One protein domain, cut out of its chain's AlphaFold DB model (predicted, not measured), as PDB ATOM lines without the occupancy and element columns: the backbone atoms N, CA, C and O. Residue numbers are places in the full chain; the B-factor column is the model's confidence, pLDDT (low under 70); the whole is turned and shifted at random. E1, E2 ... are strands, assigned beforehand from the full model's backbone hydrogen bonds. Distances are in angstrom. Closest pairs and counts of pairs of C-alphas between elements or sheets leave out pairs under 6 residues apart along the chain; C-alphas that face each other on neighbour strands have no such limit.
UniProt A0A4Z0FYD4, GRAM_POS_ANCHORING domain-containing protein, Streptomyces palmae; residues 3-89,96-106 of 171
ATOM      1  N   LEU A   3      37.295   1.514  48.816       95.75
ATOM      2  CA  LEU A   3      37.605   1.291  50.223       95.75
ATOM      3  C   LEU A   3      39.122   1.209  50.362       95.75
ATOM      4  O   LEU A   3      39.749   0.434  49.645       95.75
ATOM      5  N   LEU A   4      39.700   1.995  51.266       96.12
ATOM      6  CA  LEU A   4      41.123   1.955  51.600       96.12
ATOM      7  C   LEU A   4      41.301   1.451  53.030       96.12
ATOM      8  O   LEU A   4      40.763   2.043  53.967       96.12
ATOM      9  N   ALA A   5      42.077   0.386  53.196       96.50
ATOM     10  CA  ALA A   5      42.398  -0.183  54.498       96.50
ATOM     11  C   ALA A   5      43.910  -0.349  54.638       96.50
ATOM     12  O   ALA A   5      44.521  -1.094  53.870       96.50
ATOM     13  N   ASP A   6      44.515   0.325  55.617       95.56
ATOM     14  CA  ASP A   6      45.862  -0.022  56.060       95.56
ATOM     15  C   ASP A   6      45.812  -1.233  56.996       95.56
ATOM     16  O   ASP A   6      44.818  -1.477  57.688       95.56
ATOM     17  N   ARG A   7      46.915  -1.983  57.062       91.56
ATOM     18  CA  ARG A   7      47.002  -3.184  57.909       91.56
ATOM     19  C   ARG A   7      46.723  -2.904  59.390       91.56
ATOM     20  O   ARG A   7      46.187  -3.772  60.071       91.56
ATOM     21  N   SER A   8      47.093  -1.725  59.886       92.38
ATOM     22  CA  SER A   8      46.942  -1.342  61.294       92.38
ATOM     23  C   SER A   8      45.642  -0.602  61.621       92.38
ATOM     24  O   SER A   8      45.438  -0.258  62.785       92.38
ATOM     25  N   ARG A   9      44.763  -0.356  60.637       94.50
ATOM     26  CA  ARG A   9      43.532   0.446  60.791       94.50
ATOM     27  C   ARG A   9      43.788   1.843  61.371       94.50
ATOM     28  O   ARG A   9      42.957   2.395  62.102       94.50
ATOM     29  N   ARG A  10      44.954   2.417  61.076       96.19
ATOM     30  CA  ARG A  10      45.380   3.745  61.533       96.19
ATOM     31  C   ARG A  10      45.181   4.826  60.483       96.19
ATOM     32  O   ARG A  10      45.098   5.981  60.875       96.19
ATOM     33  N   LEU A  11      45.053   4.476  59.203       95.94
ATOM     34  CA  LEU A  11      44.882   5.448  58.126       95.94
ATOM     35  C   LEU A  11      43.548   6.181  58.299       95.94
ATOM     36  O   LEU A  11      42.496   5.546  58.439       95.94
ATOM     37  N   ARG A  12      43.585   7.514  58.319       97.06
ATOM     38  CA  ARG A  12      42.413   8.375  58.511       97.06
ATOM     39  C   ARG A  12      42.046   9.112  57.227       97.06
ATOM     40  O   ARG A  12      42.898   9.327  56.370       97.06
ATOM     41  N   PRO A  13      40.794   9.589  57.095       97.44
ATOM     42  CA  PRO A  13      40.374  10.315  55.902       97.44
ATOM     43  C   PRO A  13      41.217  11.559  55.592       97.44
ATOM     44  O   PRO A  13      41.401  11.880  54.422       97.44
ATOM     45  N   HIS A  14      41.732  12.254  56.613       95.75
ATOM     46  CA  HIS A  14      42.567  13.445  56.420       95.75
ATOM     47  C   HIS A  14      43.974  13.120  55.896       95.75
ATOM     48  O   HIS A  14      44.586  13.978  55.261       95.75
ATOM     49  N   ASP A  15      44.444  11.882  56.079       95.44
ATOM     50  CA  ASP A  15      45.724  11.407  55.546       95.44
ATOM     51  C   ASP A  15      45.665  11.156  54.039       95.44
ATOM     52  O   ASP A  15      46.697  10.963  53.402       95.44
ATOM     53  N   ILE A  16      44.464  11.103  53.454       95.31
ATOM     54  CA  ILE A  16      44.237  10.598  52.102       95.31
ATOM     55  C   ILE A  16      43.835  11.750  51.184       95.31
ATOM     56  O   ILE A  16      42.762  12.341  51.307       95.31
ATOM     57  N   ARG A  17      44.659  12.009  50.169       95.06
ATOM     58  CA  ARG A  17      44.300  12.856  49.028       95.06
ATOM     59  C   ARG A  17      44.183  11.969  47.804       95.06
ATOM     60  O   ARG A  17      45.180  11.463  47.303       95.06
ATOM     61  N   PHE A  18      42.962  11.767  47.332       94.50
ATOM     62  CA  PHE A  18      42.684  10.924  46.177       94.50
ATOM     63  C   PHE A  18      41.778  11.667  45.218       94.50
ATOM     64  O   PHE A  18      40.792  12.277  45.637       94.50
ATOM     65  N   GLU A  19      42.104  11.619  43.938       95.75
ATOM     66  CA  GLU A  19      41.373  12.344  42.913       95.75
ATOM     67  C   GLU A  19      41.228  11.463  41.678       95.75
ATOM     68  O   GLU A  19      42.097  10.648  41.369       95.75
ATOM     69  N   PHE A  20      40.107  11.623  40.987       94.12
ATOM     70  CA  PHE A  20      39.823  10.951  39.729       94.12
ATOM     71  C   PHE A  20      39.699  11.983  38.620       94.12
ATOM     72  O   PHE A  20      39.233  13.099  38.858       94.12
ATOM     73  N   TYR A  21      40.113  11.619  37.416       93.56
ATOM     74  CA  TYR A  21      39.925  12.483  36.264       93.56
ATOM     75  C   TYR A  21      38.508  12.306  35.711       93.56
ATOM     76  O   TYR A  21      38.093  11.198  35.371       93.56
ATOM     77  N   ASP A  22      37.747  13.397  35.660       91.75
ATOM     78  CA  ASP A  22      36.494  13.482  34.920       91.75
ATOM     79  C   ASP A  22      36.801  13.990  33.514       91.75
ATOM     80  O   ASP A  22      37.011  15.187  33.317       91.75
ATOM     81  N   GLU A  23      36.820  13.072  32.550       89.19
ATOM     82  CA  GLU A  23      37.100  13.383  31.147       89.19
ATOM     83  C   GLU A  23      36.071  14.344  30.546       89.19
ATOM     84  O   GLU A  23      36.443  15.252  29.807       89.19
ATOM     85  N   ARG A  24      34.785  14.212  30.907       88.62
ATOM     86  CA  ARG A  24      33.722  15.089  30.385       88.62
ATOM     87  C   ARG A  24      33.902  16.523  30.862       88.62
ATOM     88  O   ARG A  24      33.625  17.464  30.128       88.62
ATOM     89  N   GLY A  25      34.331  16.677  32.111       89.12
ATOM     90  CA  GLY A  25      34.609  17.967  32.730       89.12
ATOM     91  C   GLY A  25      36.052  18.444  32.581       89.12
ATOM     92  O   GLY A  25      36.361  19.478  33.173       89.12
ATOM     93  N   ALA A  26      36.912  17.690  31.886       92.00
ATOM     94  CA  ALA A  26      38.353  17.907  31.734       92.00
ATOM     95  C   ALA A  26      39.083  18.298  33.038       92.00
ATOM     96  O   ALA A  26      39.964  19.159  33.036       92.00
ATOM     97  N   GLN A  27      38.714  17.694  34.172       93.81
ATOM     98  CA  GLN A  27      39.188  18.133  35.488       93.81
ATOM     99  C   GLN A  27      39.461  16.981  36.453       93.81
ATOM    100  O   GLN A  27      38.768  15.963  36.459       93.81
ATOM    101  N   TRP A  28      40.429  17.188  37.343       95.44
ATOM    102  CA  TRP A  28      40.631  16.333  38.508       95.44
ATOM    103  C   TRP A  28      39.592  16.649  39.583       95.44
ATOM    104  O   TRP A  28      39.422  17.799  39.987       95.44
ATOM    105  N   ARG A  29      38.892  15.617  40.057       95.75
ATOM    106  CA  ARG A  29      37.864  15.723  41.094       95.75
ATOM    107  C   ARG A  29      38.290  14.973  42.350       95.75
ATOM    108  O   ARG A  29      38.696  13.815  42.251       95.75
ATOM    109  N   PRO A  30      38.149  15.576  43.539       96.38
ATOM    110  CA  PRO A  30      38.512  14.910  44.775       96.38
ATOM    111  C   PRO A  30      37.500  13.842  45.175       96.38
ATOM    112  O   PRO A  30      36.289  14.052  45.121       96.38
ATOM    113  N   VAL A  31      38.011  12.720  45.671       96.56
ATOM    114  CA  VAL A  31      37.232  11.714  46.389       96.56
ATOM    115  C   VAL A  31      37.191  12.107  47.860       96.56
ATOM    116  O   VAL A  31      38.223  12.303  48.502       96.56
ATOM    117  N   ARG A  32      35.985  12.235  48.412       96.31
ATOM    118  CA  ARG A  32      35.792  12.477  49.844       96.31
ATOM    119  C   ARG A  32      35.710  11.144  50.573       96.31
ATOM    120  O   ARG A  32      34.802  10.362  50.299       96.31
ATOM    121  N   PHE A  33      36.649  10.912  51.487       96.94
ATOM    122  CA  PHE A  33      36.667   9.720  52.325       96.94
ATOM    123  C   PHE A  33      35.915   9.928  53.634       96.94
ATOM    124  O   PHE A  33      35.923  11.016  54.212       96.94
ATOM    125  N   ARG A  34      35.288   8.855  54.112       97.50
ATOM    126  CA  ARG A  34      34.726   8.736  55.460       97.50
ATOM    127  C   ARG A  34      35.211   7.438  56.088       97.50
ATOM    128  O   ARG A  34      35.302   6.429  55.392       97.50
ATOM    129  N   SER A  35      35.486   7.460  57.386       96.81
ATOM    130  CA  SER A  35      35.799   6.236  58.123       96.81
ATOM    131  C   SER A  35      34.567   5.339  58.217       96.81
ATOM    132  O   SER A  35      33.446   5.822  58.391       96.81
ATOM    133  N   THR A  36      34.781   4.033  58.134       95.31
ATOM    134  CA  THR A  36      33.779   3.005  58.422       95.31
ATOM    135  C   THR A  36      33.991   2.451  59.838       95.31
ATOM    136  O   THR A  36      35.087   2.575  60.393       95.31
ATOM    137  N   PRO A  37      32.988   1.771  60.425       93.44
ATOM    138  CA  PRO A  37      33.164   1.051  61.689       93.44
ATOM    139  C   PRO A  37      34.249  -0.036  61.643       93.44
ATOM    140  O   PRO A  37      34.874  -0.317  62.659       93.44
ATOM    141  N   GLY A  38      34.508  -0.624  60.469       92.50
ATOM    142  CA  GLY A  38      35.578  -1.608  60.266       92.50
ATOM    143  C   GLY A  38      36.986  -1.004  60.200       92.50
ATOM    144  O   GLY A  38      37.965  -1.739  60.085       92.50
ATOM    145  N   GLY A  39      37.116   0.326  60.273       93.62
ATOM    146  CA  GLY A  39      38.392   1.026  60.135       93.62
ATOM    147  C   GLY A  39      38.888   1.103  58.688       93.62
ATOM    148  O   GLY A  39      40.079   1.299  58.459       93.62
ATOM    149  N   GLU A  40      38.017   0.886  57.700       95.69
ATOM    150  CA  GLU A  40      38.270   1.278  56.312       95.69
ATOM    151  C   GLU A  40      37.982   2.773  56.121       95.69
ATOM    152  O   GLU A  40      37.230   3.398  56.868       95.69
ATOM    153  N   ASN A  41      38.516   3.335  55.044       97.94
ATOM    154  CA  ASN A  41      38.134   4.641  54.536       97.94
ATOM    155  C   ASN A  41      37.339   4.443  53.242       97.94
ATOM    156  O   ASN A  41      37.885   3.976  52.243       97.94
ATOM    157  N   ALA A  42      36.058   4.807  53.245       96.62
ATOM    158  CA  ALA A  42      35.164   4.695  52.098       96.62
ATOM    159  C   ALA A  42      35.069   6.009  51.322       96.62
ATOM    160  O   ALA A  42      34.756   7.054  51.892       96.62
ATOM    161  N   GLY A  43      35.307   5.942  50.014       95.56
ATOM    162  CA  GLY A  43      35.208   7.053  49.076       95.56
ATOM    163  C   GLY A  43      34.292   6.729  47.897       95.56
ATOM    164  O   GLY A  43      34.267   5.609  47.382       95.56
ATOM    165  N   VAL A  44      33.533   7.720  47.429       93.81
ATOM    166  CA  VAL A  44      32.666   7.592  46.248       93.81
ATOM    167  C   VAL A  44      33.170   8.521  45.149       93.81
ATOM    168  O   VAL A  44      33.463   9.687  45.403       93.81
ATOM    169  N   PHE A  45      33.255   8.005  43.921       92.81
ATOM    170  CA  PHE A  45      33.587   8.787  42.731       92.81
ATOM    171  C   PHE A  45      32.367   9.606  42.298       92.81
ATOM    172  O   PHE A  45      31.615   9.207  41.415       92.81
ATOM    173  N   THR A  46      32.125  10.715  42.987       92.31
ATOM    174  CA  THR A  46      31.012  11.637  42.743       92.31
ATOM    175  C   THR A  46      31.485  13.074  42.962       92.31
ATOM    176  O   THR A  46      32.572  13.310  43.492       92.31
ATOM    177  N   GLY A  47      30.684  14.052  42.562       89.50
ATOM    178  CA  GLY A  47      30.963  15.452  42.827       89.50
ATOM    179  C   GLY A  47      29.838  16.367  42.373       89.50
ATOM    180  O   GLY A  47      28.810  15.941  41.844       89.50
ATOM    181  N   ARG A  48      30.047  17.673  42.550       88.81
ATOM    182  CA  ARG A  48      29.110  18.681  42.050       88.81
ATOM    183  C   ARG A  48      28.947  18.519  40.536       88.81
ATOM    184  O   ARG A  48      29.930  18.609  39.802       88.81
ATOM    185  N   ARG A  49      27.701  18.296  40.097       88.94
ATOM    186  CA  ARG A  49      27.324  18.017  38.696       88.94
ATOM    187  C   ARG A  49      27.984  16.760  38.099       88.94
ATOM    188  O   ARG A  49      28.029  16.628  36.884       88.94
ATOM    189  N   PHE A  50      28.453  15.832  38.933       91.38
ATOM    190  CA  PHE A  50      29.008  14.549  38.503       91.38
ATOM    191  C   PHE A  50      28.382  13.417  39.325       91.38
ATOM    192  O   PHE A  50      28.760  13.177  40.472       91.38
ATOM    193  N   ALA A  51      27.395  12.730  38.746       89.19
ATOM    194  CA  ALA A  51      26.657  11.664  39.429       89.19
ATOM    195  C   ALA A  51      27.504  10.400  39.659       89.19
ATOM    196  O   ALA A  51      27.218   9.621  40.564       89.19
ATOM    197  N   GLY A  52      28.560  10.221  38.867       89.81
ATOM    198  CA  GLY A  52      29.429   9.059  38.914       89.81
ATOM    199  C   GLY A  52      29.784   8.570  37.519       89.81
ATOM    200  O   GLY A  52      29.497   9.220  36.515       89.81
ATOM    201  N   PHE A  53      30.403   7.398  37.484       87.31
ATOM    202  CA  PHE A  53      30.743   6.706  36.254       87.31
ATOM    203  C   PHE A  53      29.672   5.684  35.873       87.31
ATOM    204  O   PHE A  53      29.114   5.008  36.737       87.31
ATOM    205  N   THR A  54      29.454   5.523  34.571       85.56
ATOM    206  CA  THR A  54      28.659   4.432  34.006       85.56
ATOM    207  C   THR A  54      29.599   3.499  33.269       85.56
ATOM    208  O   THR A  54      30.327   3.934  32.379       85.56
ATOM    209  N   VAL A  55      29.581   2.223  33.638       82.06
ATOM    210  CA  VAL A  55      30.277   1.185  32.878       82.06
ATOM    211  C   VAL A  55      29.332   0.732  31.762       82.06
ATOM    212  O   VAL A  55      28.208   0.329  32.079       82.06
ATOM    213  N   PRO A  56      29.723   0.828  30.481       76.94
ATOM    214  CA  PRO A  56      28.901   0.337  29.380       76.94
ATOM    215  C   PRO A  56      28.599  -1.157  29.527       76.94
ATOM    216  O   PRO A  56      29.418  -1.922  30.042       76.94
ATOM    217  N   ALA A  57      27.438  -1.597  29.042       77.81
ATOM    218  CA  ALA A  57      27.135  -3.023  28.973       77.81
ATOM    219  C   ALA A  57      28.200  -3.739  28.128       77.81
ATOM    220  O   ALA A  57      28.539  -3.276  27.042       77.81
ATOM    221  N   HIS A  58      28.735  -4.850  28.644       77.81
ATOM    222  CA  HIS A  58      29.825  -5.618  28.017       77.81
ATOM    223  C   HIS A  58      31.122  -4.831  27.764       77.81
ATOM    224  O   HIS A  58      32.003  -5.329  27.068       77.81
ATOM    225  N   GLY A  59      31.245  -3.629  28.325       74.88
ATOM    226  CA  GLY A  59      32.415  -2.780  28.187       74.88
ATOM    227  C   GLY A  59      33.231  -2.701  29.467       74.88
ATOM    228  O   GLY A  59      32.805  -3.116  30.547       74.88
ATOM    229  N   ASP A  60      34.393  -2.086  29.314       79.31
ATOM    230  CA  ASP A  60      35.312  -1.771  30.390       79.31
ATOM    231  C   ASP A  60      35.396  -0.246  30.536       79.31
ATOM    232  O   ASP A  60      35.213   0.503  29.574       79.31
ATOM    233  N   LEU A  61      35.693   0.227  31.744       82.62
ATOM    234  CA  LEU A  61      35.945   1.640  32.007       82.62
ATOM    235  C   LEU A  61      37.310   1.782  32.668       82.62
ATOM    236  O   LEU A  61      37.569   1.173  33.702       82.62
ATOM    237  N   THR A  62      38.164   2.627  32.099       85.62
ATOM    238  CA  THR A  62      39.415   3.030  32.747       85.62
ATOM    239  C   THR A  62      39.223   4.409  33.354       85.62
ATOM    240  O   THR A  62      38.780   5.327  32.676       85.62
ATOM    241  N   VAL A  63      39.561   4.557  34.633       88.06
ATOM    242  CA  VAL A  63      39.515   5.845  35.332       88.06
ATOM    243  C   VAL A  63      40.933   6.205  35.747       88.06
ATOM    244  O   VAL A  63      41.578   5.442  36.467       88.06
ATOM    245  N   ALA A  64      41.425   7.361  35.300       89.56
ATOM    246  CA  ALA A  64      42.713   7.871  35.755       89.56
ATOM    247  C   ALA A  64      42.588   8.387  37.193       89.56
ATOM    248  O   ALA A  64      41.674   9.149  37.516       89.56
ATOM    249  N   LEU A  65      43.517   7.966  38.048       90.06
ATOM    250  CA  LEU A  65      43.536   8.288  39.470       90.06
ATOM    251  C   LEU A  65      44.874   8.928  39.828       90.06
ATOM    252  O   LEU A  65      45.915   8.539  39.297       90.06
ATOM    253  N   ARG A  66      44.848   9.873  40.764       91.50
ATOM    254  CA  ARG A  66      46.045  10.355  41.456       91.50
ATOM    255  C   ARG A  66      45.833  10.248  42.954       91.50
ATOM    256  O   ARG A  66      44.749  10.539  43.461       91.50
ATOM    257  N   SER A  67      46.872   9.823  43.654       91.06
ATOM    258  CA  SER A  67      46.853   9.649  45.098       91.06
ATOM    259  C   SER A  67      48.073  10.310  45.729       91.06
ATOM    260  O   SER A  67      49.159  10.352  45.151       91.06
ATOM    261  N   ARG A  68      47.875  10.867  46.919       91.31
ATOM    262  CA  ARG A  68      48.914  11.374  47.811       91.31
ATOM    263  C   ARG A  68      48.496  11.070  49.244       91.31
ATOM    264  O   ARG A  68      47.304  11.084  49.554       91.31
ATOM    265  N   PHE A  69      49.480  10.845  50.100       91.56
ATOM    266  CA  PHE A  69      49.268  10.609  51.522       91.56
ATOM    267  C   PHE A  69      49.949  11.702  52.342       91.56
ATOM    268  O   PHE A  69      50.920  12.303  51.875       91.56
ATOM    269  N   ALA A  70      49.400  12.006  53.517       90.00
ATOM    270  CA  ALA A  70      50.023  12.927  54.461       90.00
ATOM    271  C   ALA A  70      51.392  12.388  54.904       90.00
ATOM    272  O   ALA A  70      51.565  11.178  55.056       90.00
ATOM    273  N   ALA A  71      52.371  13.280  55.066       86.38
ATOM    274  CA  ALA A  71      53.754  12.898  55.366       86.38
ATOM    275  C   ALA A  71      53.910  12.278  56.768       86.38
ATOM    276  O   ALA A  71      54.780  11.444  56.986       86.38
ATOM    277  N   ASP A  72      53.043  12.676  57.693       84.94
ATOM    278  CA  ASP A  72      52.900  12.189  59.064       84.94
ATOM    279  C   ASP A  72      51.883  11.037  59.197       84.94
ATOM    280  O   ASP A  72      51.647  10.532  60.295       84.94
ATOM    281  N   GLY A  73      51.302  10.594  58.078       88.00
ATOM    282  CA  GLY A  73      50.370   9.475  58.032       88.00
ATOM    283  C   GLY A  73      51.047   8.109  58.247       88.00
ATOM    284  O   GLY A  73      52.270   7.969  58.169       88.00
ATOM    285  N   PRO A  74      50.259   7.047  58.491       92.25
ATOM    286  CA  PRO A  74      50.798   5.712  58.708       92.25
ATOM    287  C   PRO A  74      51.455   5.145  57.443       92.25
ATOM    288  O   PRO A  74      50.866   5.106  56.362       92.25
ATOM    289  N   LEU A  75      52.674   4.634  57.610       91.75
ATOM    290  CA  LEU A  75      53.406   3.905  56.576       91.75
ATOM    291  C   LEU A  75      52.963   2.436  56.511       91.75
ATOM    292  O   LEU A  75      52.455   1.868  57.478       91.75
ATOM    293  N   GLY A  76      53.246   1.777  55.387       92.06
ATOM    294  CA  GLY A  76      53.027   0.341  55.222       92.06
ATOM    295  C   GLY A  76      51.965  -0.021  54.181       92.06
ATOM    296  O   GLY A  76      51.612   0.802  53.337       92.06
ATOM    297  N   PRO A  77      51.539  -1.296  54.143       93.06
ATOM    298  CA  PRO A  77      50.648  -1.791  53.105       93.06
ATOM    299  C   PRO A  77      49.221  -1.265  53.282       93.06
ATOM    300  O   PRO A  77      48.678  -1.257  54.390       93.06
ATOM    301  N   VAL A  78      48.613  -0.899  52.158       94.75
ATOM    302  CA  VAL A  78      47.226  -0.457  52.026       94.75
ATOM    303  C   VAL A  78      46.560  -1.271  50.926       94.75
ATOM    304  O   VAL A  78      47.080  -1.372  49.813       94.75
ATOM    305  N   THR A  79      45.393  -1.830  51.228       95.62
ATOM    306  CA  THR A  79      44.536  -2.479  50.235       95.62
ATOM    307  C   THR A  79      43.464  -1.501  49.782       95.62
ATOM    308  O   THR A  79      42.715  -0.961  50.599       95.62
ATOM    309  N   ALA A  80      43.401  -1.282  48.472       93.56
ATOM    310  CA  ALA A  80      42.322  -0.579  47.805       93.56
ATOM    311  C   ALA A  80      41.364  -1.582  47.174       93.56
ATOM    312  O   ALA A  80      41.731  -2.287  46.238       93.56
ATOM    313  N   THR A  81      40.124  -1.589  47.647       91.88
ATOM    314  CA  THR A  81      39.034  -2.354  47.043       91.88
ATOM    315  C   THR A  81      38.129  -1.396  46.287       91.88
ATOM    316  O   THR A  81      37.575  -0.469  46.872       91.88
ATOM    317  N   VAL A  82      37.965  -1.606  44.987       89.50
ATOM    318  CA  VAL A  82      37.082  -0.812  44.127       89.50
ATOM    319  C   VAL A  82      35.851  -1.640  43.806       89.50
ATOM    320  O   VAL A  82      35.958  -2.823  43.504       89.50
ATOM    321  N   SER A  83      34.677  -1.022  43.858       85.50
ATOM    322  CA  SER A  83      33.427  -1.682  43.489       85.50
ATOM    323  C   SER A  83      32.482  -0.762  42.728       85.50
ATOM    324  O   SER A  83      32.459   0.457  42.932       85.50
ATOM    325  N   ALA A  84      31.684  -1.357  41.847       82.50
ATOM    326  CA  ALA A  84      30.631  -0.695  41.092       82.50
ATOM    327  C   ALA A  84      29.284  -1.355  41.419       82.50
ATOM    328  O   ALA A  84      29.116  -2.567  41.270       82.50
ATOM    329  N   GLY A  85      28.337  -0.546  41.900       72.44
ATOM    330  CA  GLY A  85      26.957  -0.977  42.121       72.44
ATOM    331  C   GLY A  85      26.175  -1.023  40.808       72.44
ATOM    332  O   GLY A  85      26.526  -0.335  39.849       72.44
ATOM    333  N   ARG A  86      25.104  -1.821  40.763       66.00
ATOM    334  CA  ARG A  86      24.161  -1.819  39.636       66.00
ATOM    335  C   ARG A  86      23.259  -0.570  39.705       66.00
ATOM    336  O   ARG A  86      22.967  -0.122  40.817       66.00
ATOM    337  N   PRO A  87      22.787  -0.025  38.565       59.41
ATOM    338  CA  PRO A  87      21.662   0.907  38.557       59.41
ATOM    339  C   PRO A  87      20.468   0.377  39.365       59.41
ATOM    340  O   PRO A  87      20.155  -0.814  39.309       59.41
ATOM    341  N   SER A  88      19.797   1.263  40.100       54.12
ATOM    342  CA  SER A  88      18.556   0.922  40.802       54.12
ATOM    343  C   SER A  88      17.451   0.625  39.776       54.12
ATOM    344  O   SER A  88      17.270   1.419  38.855       54.12
ATOM    345  N   GLY A  89      16.739  -0.501  39.914       54.44
ATOM    346  CA  GLY A  89      15.624  -0.890  39.027       54.44
ATOM    347  C   GLY A  89      15.950  -1.872  37.892       54.44
ATOM    348  O   GLY A  89      15.084  -2.136  37.068       54.44
ATOM    349  N   GLY A  96      27.099  -7.297  41.735       67.31
ATOM    350  CA  GLY A  96      27.892  -6.106  41.398       67.31
ATOM    351  C   GLY A  96      29.372  -6.466  41.201       67.31
ATOM    352  O   GLY A  96      29.810  -7.533  41.628       67.31
ATOM    353  N   TRP A  97      30.151  -5.595  40.557       75.31
ATOM    354  CA  TRP A  97      31.581  -5.849  40.342       75.31
ATOM    355  C   TRP A  97      32.419  -5.313  41.505       75.31
ATOM    356  O   TRP A  97      32.180  -4.200  41.986       75.31
ATOM    357  N   SER A  98      33.432  -6.075  41.914       80.19
ATOM    358  CA  SER A  98      34.484  -5.623  42.818       80.19
ATOM    359  C   SER A  98      35.853  -6.169  42.405       80.19
ATOM    360  O   SER A  98      35.968  -7.239  41.810       80.19
ATOM    361  N   GLY A  99      36.902  -5.421  42.730       83.06
ATOM    362  CA  GLY A  99      38.296  -5.812  42.555       83.06
ATOM    363  C   GLY A  99      39.164  -5.166  43.629       83.06
ATOM    364  O   GLY A  99      38.740  -4.208  44.275       83.06
ATOM    365  N   GLN A 100      40.373  -5.684  43.833       89.38
ATOM    366  CA  GLN A 100      41.293  -5.155  44.839       89.38
ATOM    367  C   GLN A 100      42.733  -5.078  44.338       89.38
ATOM    368  O   GLN A 100      43.155  -5.870  43.495       89.38
ATOM    369  N   VAL A 101      43.485  -4.131  44.891       87.62
ATOM    370  CA  VAL A 101      44.925  -3.972  44.686       87.62
ATOM    371  C   VAL A 101      45.584  -3.564  45.999       87.62
ATOM    372  O   VAL A 101      45.033  -2.762  46.752       87.62
ATOM    373  N   THR A 102      46.773  -4.092  46.274       90.69
ATOM    374  CA  THR A 102      47.571  -3.708  47.442       90.69
ATOM    375  C   THR A 102      48.784  -2.906  46.992       90.69
ATOM    376  O   THR A 102      49.510  -3.312  46.087       90.69
ATOM    377  N   PHE A 103      49.014  -1.772  47.645       90.06
ATOM    378  CA  PHE A 103      50.205  -0.943  47.477       90.06
ATOM    379  C   PHE A 103      50.790  -0.596  48.850       90.06
ATOM    380  O   PHE A 103      50.225  -0.956  49.881       90.06
ATOM    381  N   ARG A 104      51.943   0.075  48.883       91.56
ATOM    382  CA  ARG A 104      52.621   0.455  50.128       91.56
ATOM    383  C   ARG A 104      52.851   1.961  50.182       91.56
ATOM    384  O   ARG A 104      53.292   2.540  49.196       91.56
ATOM    385  N   ILE A 105      52.585   2.563  51.339       90.75
ATOM    386  CA  ILE A 105      52.995   3.928  51.679       90.75
ATOM    387  C   ILE A 105      54.405   3.865  52.277       90.75
ATOM    388  O   ILE A 105      54.658   3.080  53.199       90.75
ATOM    389  N   THR A 106      55.319   4.665  51.735       87.31
ATOM    390  CA  THR A 106      56.714   4.787  52.178       87.31
ATOM    391  C   THR A 106      57.053   6.246  52.463       87.31
ATOM    392  O   THR A 106      56.448   7.148  51.896       87.31
TER     393      THR A 106
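AT A GLANCE: This is residues 3 to 89 and 96 to 106 of the 171 residues of the protein "GRAM_POS_ANCHORING domain-containing protein" of Streptomyces palmae (UniProt A0A4Z0FYD4). Two antiparallel sheets, partly face to face, make a half-open barrel: a twisted wall of five strands and a smaller wall of three. They are joined along one side where E3 of the small sheet runs on into E4 of the large one, and the other side, between E6 and E8, is left mostly open; residues 45 to 64 make a long loop toward one end. The printed part has 98 residues with no named helix and eight strands, E1 to E8 along the chain, in the orders E4 - E5 - E1 - E7 - E8 and E3 - E2 - E6. Its class is all strand, though only 46 residues are in named elements, under half. The whole is compact, with a radius of gyration of the C-alphas of 14.2 A and spans of 39 by 28 by 21 A.

IN THESE COORDINATES: In the large sheet, E7 is residues 76 to 84, 26.5 A long, and E8 is residues 97 to 105, 26.1 A long, ending at C-alpha 105 (52.995, 3.928, 51.679). E1 is residues 3 to 6, beginning at C-alpha 3 (37.605, 1.291, 50.223); E5 is residues 41 to 44 and E4 residues 32 to 35. In the small sheet, E2 is residues 16 to 22, 19.1 A long from C-alpha 16 (44.237, 10.598, 52.102), E3 is residues 27 to 30, and E6 is residues 65 to 69, 13.5 A long.

HOW THE PARTS SIT: E7 and E8 are antiparallel at 160 degrees, with N 78 and O 103 2.8 A apart, within hydrogen-bond range. On the other side of E7 is E1, antiparallel at 167 degrees, with N 3 and O 81 at 2.8 A. E5 and E1 are antiparallel, with N 41 and O 4 at 2.8 A. E4, an edge strand, forms a hairpin with E5, with N 42 and O 34 at 2.8 A. E3 runs on into E4 at 17 degrees across one residue; the two meet only through their link. E2 and E3 form a hairpin, with N 29 and O 20 at 2.8 A. E2 and E6 are antiparallel at 165 degrees, with N 68 and O 17 at 2.8 A. The closest C-alphas of E6 and E8, those of Phe 69 and Ile 105, are 7.7 A apart. E2 and E7 are apart.

THE WHOLE: The two C-alphas farthest apart, those of Asp 72 and Gly 89, are 44.3 A from each other. Residues 90 to 95 are not printed, and C-alphas 89 and 96 across this cut are 13.5 A apart. The link from E5 to E6, 20 residues, is long. The mean pLDDT of the printed part is 89.1, and residues 86 to 89 and 96 are under 70.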